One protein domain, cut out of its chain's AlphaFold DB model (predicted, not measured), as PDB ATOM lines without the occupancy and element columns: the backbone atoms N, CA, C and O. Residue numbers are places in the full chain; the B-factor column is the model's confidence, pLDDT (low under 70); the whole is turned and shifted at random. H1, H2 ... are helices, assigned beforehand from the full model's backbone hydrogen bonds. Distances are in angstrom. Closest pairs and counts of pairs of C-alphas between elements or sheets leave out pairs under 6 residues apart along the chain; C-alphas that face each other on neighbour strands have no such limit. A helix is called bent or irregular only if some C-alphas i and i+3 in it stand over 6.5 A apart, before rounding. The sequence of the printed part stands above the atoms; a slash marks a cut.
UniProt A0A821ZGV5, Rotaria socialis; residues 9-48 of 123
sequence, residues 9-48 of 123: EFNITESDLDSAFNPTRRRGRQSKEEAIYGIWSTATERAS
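What this domain is: This is residues 9 to 48 of the 123 residues of a protein of Rotaria socialis (UniProt A0A821ZGV5). Picture an open arch: the irregular helix H2 makes one foot, the short helix H1 makes the other, and residues 22 to 31 span the hollow between them. No core joins the two feet, and residues 9 to 13 trail from H1 as a tail. The printed part has 40 residues with two named helices, H1 then H2 along the chain, and no named strand; its class is all helix. It is only just loose, close to extended, with a radius of gyration of the C-alphas of 13.4 A and spans of 31 by 28 by 19 A.

Where its parts are: Find C-alpha 32 at (-4.096, 17.934, -3.833), where H2, residues 32 to 45, begins; it ends at C-alpha 45, (-12.224, 10.371, -9.181), 12.3 A away. Look at C-alphas 36 and 39 in it: they are 9.6 A apart, where a regular helix has about 5 A, and H2 is irregular. Then go to C-alpha 14 at (-26.359, 16.402, 16.536), where H1 begins; it covers residues 14 to 21 and measures 10.6 A from first to last C-alpha.

How they stand to each other: From H2, trace back through the short link of 10 residues to H1, and you will find the two helices apart, with no C-alpha of the one within 8 A of the other. Residues 9 to 18, of which 14 to 18 belong to H1, stand free, and so do residues 20 to 26. In H1 every O i to N i+4 pair is within hydrogen-bond range; in H2 3 of 10 are, beside 5 of 11 O i to N i+3 pairs.

The domain as a whole: The two C-alphas farthest apart, those of Asn 11 and Ser 48, are 31.3 A from each other. The printed part has no cut and no long link. In the B-factor column, find a mean pLDDT of the printed part of 78.8, with residues 42 to 48 under 70.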
ATOM      1  N   GLU A   9     -32.441  24.219   3.804       85.81
ATOM      2  CA  GLU A   9     -32.499  24.689   5.184       85.81
ATOM      3  C   GLU A   9     -31.225  24.277   5.934       85.81
ATOM      4  O   GLU A   9     -30.916  23.090   6.071       85.81
ATOM      5  N   PHE A  10     -30.492  25.252   6.479       83.75
ATOM      6  CA  PHE A  10     -29.289  24.996   7.276       83.75
ATOM      7  C   PHE A  10     -29.640  24.692   8.738       83.75
ATOM      8  O   PHE A  10     -29.504  25.542   9.619       83.75
ATOM      9  N   ASN A  11     -30.075  23.461   9.006       88.69
ATOM     10  CA  ASN A  11     -30.306  22.974  10.366       88.69
ATOM     11  C   ASN A  11     -29.039  22.317  10.938       88.69
ATOM     12  O   ASN A  11     -28.460  21.430  10.315       88.69
ATOM     13  N   ILE A  12     -28.625  22.719  12.144       88.31
ATOM     14  CA  ILE A  12     -27.492  22.093  12.844       88.31
ATOM     15  C   ILE A  12     -27.961  20.769  13.442       88.31
ATOM     16  O   ILE A  12     -28.812  20.748  14.333       88.31
ATOM     17  N   THR A  13     -27.393  19.662  12.979       91.50
ATOM     18  CA  THR A  13     -27.714  18.331  13.501       91.50
ATOM     19  C   THR A  13     -26.793  17.938  14.657       91.50
ATOM     20  O   THR A  13     -25.665  18.420  14.773       91.50
ATOM     21  N   GLU A  14     -27.228  16.999  15.504       89.50
ATOM     22  CA  GLU A  14     -26.359  16.402  16.536       89.50
ATOM     23  C   GLU A  14     -25.078  15.807  15.919       89.50
ATOM     24  O   GLU A  14     -23.986  15.947  16.464       89.50
ATOM     25  N   SER A  15     -25.195  15.241  14.712       85.94
ATOM     26  CA  SER A  15     -24.058  14.747  13.928       85.94
ATOM     27  C   SER A  15     -23.065  15.857  13.550       85.94
ATOM     28  O   SER A  15     -21.854  15.608  13.489       85.94
ATOM     29  N   ASP A  16     -23.536  17.080  13.296       89.38
ATOM     30  CA  ASP A  16     -22.665  18.221  12.999       89.38
ATOM     31  C   ASP A  16     -21.891  18.663  14.238       89.38
ATOM     32  O   ASP A  16     -20.681  18.901  14.151       89.38
ATOM     33  N   LEU A  17     -22.549  18.684  15.401       86.19
ATOM     34  CA  LEU A  17     -21.903  18.954  16.687       86.19
ATOM     35  C   LEU A  17     -20.819  17.906  16.970       86.19
ATOM     36  O   LEU A  17     -19.660  18.260  17.186       86.19
ATOM     37  N   ASP A  18     -21.139  16.619  16.858       86.31
ATOM     38  CA  ASP A  18     -20.174  15.532  17.068       86.31
ATOM     39  C   ASP A  18     -18.987  15.603  16.095       86.31
ATOM     40  O   ASP A  18     -17.840  15.303  16.443       86.31
ATOM     41  N   SER A  19     -19.232  16.032  14.856       83.00
ATOM     42  CA  SER A  19     -18.193  16.242  13.848       83.00
ATOM     43  C   SER A  19     -17.288  17.432  14.172       83.00
ATOM     44  O   SER A  19     -16.086  17.378  13.874       83.00
ATOM     45  N   ALA A  20     -17.844  18.504  14.740       84.06
ATOM     46  CA  ALA A  20     -17.113  19.703  15.141       84.06
ATOM     47  C   ALA A  20     -16.278  19.467  16.407       84.06
ATOM     48  O   ALA A  20     -15.122  19.885  16.468       84.06
ATOM     49  N   PHE A  21     -16.830  18.751  17.386       84.19
ATOM     50  CA  PHE A  21     -16.209  18.551  18.697       84.19
ATOM     51  C   PHE A  21     -15.280  17.341  18.786       84.19
ATOM     52  O   PHE A  21     -14.618  17.166  19.808       84.19
ATOM     53  N   ASN A  22     -15.167  16.526  17.736       81.88
ATOM     54  CA  ASN A  22     -14.266  15.380  17.732       81.88
ATOM     55  C   ASN A  22     -12.980  15.651  16.923       81.88
ATOM     56  O   ASN A  22     -12.897  15.267  15.749       81.88
ATOM     57  N   PRO A  23     -11.924  16.219  17.541       76.50
ATOM     58  CA  PRO A  23     -10.633  16.416  16.880       76.50
ATOM     59  C   PRO A  23      -9.934  15.090  16.538       76.50
ATOM     60  O   PRO A  23      -8.994  15.075  15.748       76.50
ATOM     61  N   THR A  24     -10.379  13.967  17.117       80.00
ATOM     62  CA  THR A  24      -9.851  12.625  16.820       80.00
ATOM     63  C   THR A  24     -10.582  11.934  15.671       80.00
ATOM     64  O   THR A  24     -10.134  10.882  15.200       80.00
ATOM     65  N   ARG A  25     -11.683  12.518  15.172       76.69
ATOM     66  CA  ARG A  25     -12.399  12.003  14.006       76.69
ATOM     67  C   ARG A  25     -11.438  12.048  12.828       76.69
ATOM     68  O   ARG A  25     -10.976  13.113  12.425       76.69
ATOM     69  N   ARG A  26     -11.125  10.876  12.273       70.75
ATOM     70  CA  ARG A  26     -10.274  10.748  11.086       70.75
ATOM     71  C   ARG A  26     -11.006  11.337   9.879       70.75
ATOM     72  O   ARG A  26     -11.600  10.604   9.095       70.75
ATOM     73  N   ARG A  27     -10.980  12.661   9.733       75.31
ATOM     74  CA  ARG A  27     -11.282  13.311   8.458       75.31
ATOM     75  C   ARG A  27     -10.181  12.869   7.493       75.31
ATOM     76  O   ARG A  27      -8.997  12.932   7.835       75.31
ATOM     77  N   GLY A  28     -10.566  12.324   6.341       76.25
ATOM     78  CA  GLY A  28      -9.605  11.972   5.298       76.25
ATOM     79  C   GLY A  28      -8.736  13.187   4.976       76.25
ATOM     80  O   GLY A  28      -9.206  14.323   5.020       76.25
ATOM     81  N   ARG A  29      -7.447  12.968   4.710       80.62
ATOM     82  CA  ARG A  29      -6.588  14.056   4.232       80.62
ATOM     83  C   ARG A  29      -7.101  14.458   2.853       80.62
ATOM     84  O   ARG A  29      -7.234  13.579   2.006       80.62
ATOM     85  N   GLN A  30      -7.357  15.747   2.646       83.56
ATOM     86  CA  GLN A  30      -7.795  16.246   1.345       83.56
ATOM     87  C   GLN A  30      -6.755  15.914   0.273       83.56
ATOM     88  O   GLN A  30      -5.541  15.962   0.529       83.56
ATOM     89  N   SER A  31      -7.224  15.548  -0.919       84.75
ATOM     90  CA  SER A  31      -6.335  15.348  -2.064       84.75
ATOM     91  C   SER A  31      -5.773  16.698  -2.531       84.75
ATOM     92  O   SER A  31      -6.317  17.760  -2.228       84.75
ATOM     93  N   LYS A  32      -4.654  16.690  -3.272       85.44
ATOM     94  CA  LYS A  32      -4.096  17.934  -3.833       85.44
ATOM     95  C   LYS A  32      -5.111  18.625  -4.748       85.44
ATOM     96  O   LYS A  32      -5.187  19.844  -4.767       85.44
ATOM     97  N   GLU A  33      -5.863  17.840  -5.503       86.56
ATOM     98  CA  GLU A  33      -6.847  18.343  -6.454       86.56
ATOM     99  C   GLU A  33      -8.088  18.866  -5.739       86.56
ATOM    100  O   GLU A  33      -8.590  19.918  -6.109       86.56
ATOM    101  N   GLU A  34      -8.505  18.225  -4.647       85.56
ATOM    102  CA  GLU A  34      -9.560  18.729  -3.764       85.56
ATOM    103  C   GLU A  34      -9.163  20.055  -3.109       85.56
ATOM    104  O   GLU A  34      -9.979  20.966  -3.011       85.56
ATOM    105  N   ALA A  35      -7.896  20.214  -2.723       85.38
ATOM    106  CA  ALA A  35      -7.404  21.471  -2.168       85.38
ATOM    107  C   ALA A  35      -7.337  22.608  -3.206       85.38
ATOM    108  O   ALA A  35      -7.480  23.770  -2.839       85.38
ATOM    109  N   ILE A  36      -7.091  22.295  -4.484       86.69
ATOM    110  CA  ILE A  36      -6.956  23.299  -5.555       86.69
ATOM    111  C   ILE A  36      -8.312  23.631  -6.186       86.69
ATOM    112  O   ILE A  36      -8.585  24.790  -6.480       86.69
ATOM    113  N   TYR A  37      -9.149  22.621  -6.408       87.56
ATOM    114  CA  TYR A  37     -10.375  22.727  -7.200       87.56
ATOM    115  C   TYR A  37     -11.651  22.440  -6.392       87.56
ATOM    116  O   TYR A  37     -12.749  22.473  -6.944       87.56
ATOM    117  N   GLY A  38     -11.542  22.166  -5.088       86.00
ATOM    118  CA  GLY A  38     -12.684  22.022  -4.187       86.00
ATOM    119  C   GLY A  38     -13.648  20.907  -4.595       86.00
ATOM    120  O   GLY A  38     -13.252  19.855  -5.100       86.00
ATOM    121  N   ILE A  39     -14.942  21.155  -4.388       80.69
ATOM    122  CA  ILE A  39     -16.042  20.205  -4.636       80.69
ATOM    123  C   ILE A  39     -16.084  19.757  -6.108       80.69
ATOM    124  O   ILE A  39     -16.404  18.601  -6.395       80.69
ATOM    125  N   TRP A  40     -15.669  20.619  -7.040       79.38
ATOM    126  CA  TRP A  40     -15.658  20.323  -8.476       79.38
ATOM    127  C   TRP A  40     -14.575  19.324  -8.901       79.38
ATOM    128  O   TRP A  40     -14.703  18.713  -9.959       79.38
ATOM    129  N   SER A  41     -13.562  19.074  -8.064       74.50
ATOM    130  CA  SER A  41     -12.575  18.010  -8.311       74.50
ATOM    131  C   SER A  41     -13.173  16.597  -8.232       74.50
ATOM    132  O   SER A  41     -12.658  15.656  -8.831       74.50
ATOM    133  N   THR A  42     -14.272  16.422  -7.490       63.09
ATOM    134  CA  THR A  42     -14.712  15.098  -7.016       63.09
ATOM    135  C   THR A  42     -15.591  14.319  -7.995       63.09
ATOM    136  O   THR A  42     -15.848  13.134  -7.769       63.09
ATOM    137  N   ALA A  43     -16.023  14.942  -9.096       63.00
ATOM    138  CA  ALA A  43     -16.947  14.336 -10.056       63.00
ATOM    139  C   ALA A  43     -16.324  13.193 -10.885       63.00
ATOM    140  O   ALA A  43     -17.058  12.350 -11.392       63.00
ATOM    141  N   THR A  44     -14.992  13.137 -11.014       59.31
ATOM    142  CA  THR A  44     -14.306  12.164 -11.892       59.31
ATOM    143  C   THR A  44     -13.609  11.034 -11.116       59.31
ATOM    144  O   THR A  44     -13.571   9.899 -11.589       59.31
ATOM    145  N   GLU A  45     -13.120  11.298  -9.896       57.47
ATOM    146  CA  GLU A  45     -12.224  10.371  -9.181       57.47
ATOM    147  C   GLU A  45     -12.860   9.617  -7.997       57.47
ATOM    148  O   GLU A  45     -12.316   8.614  -7.522       57.47
ATOM    149  N   ARG A  46     -14.028  10.044  -7.491       54.12
ATOM    150  CA  ARG A  46     -14.615   9.467  -6.262       54.12
ATOM    151  C   ARG A  46     -15.152   8.038  -6.429       54.12
ATOM    152  O   ARG A  46     -15.357   7.352  -5.431       54.12
ATOM    153  N   ALA A  47     -15.302   7.549  -7.660       52.22
ATOM    154  CA  ALA A  47     -15.672   6.158  -7.929       52.22
ATOM    155  C   ALA A  47     -14.547   5.142  -7.620       52.22
ATOM    156  O   ALA A  47     -14.829   3.952  -7.514       52.22
ATOM    157  N   SER A  48     -13.288   5.577  -7.451       51.97
ATOM    158  CA  SER A  48     -12.134   4.660  -7.408       51.97
ATOM    159  C   SER A  48     -11.438   4.524  -6.048       51.97
ATOM    160  O   SER A  48     -10.552   3.683  -5.897       51.97
TER     161      SER A  48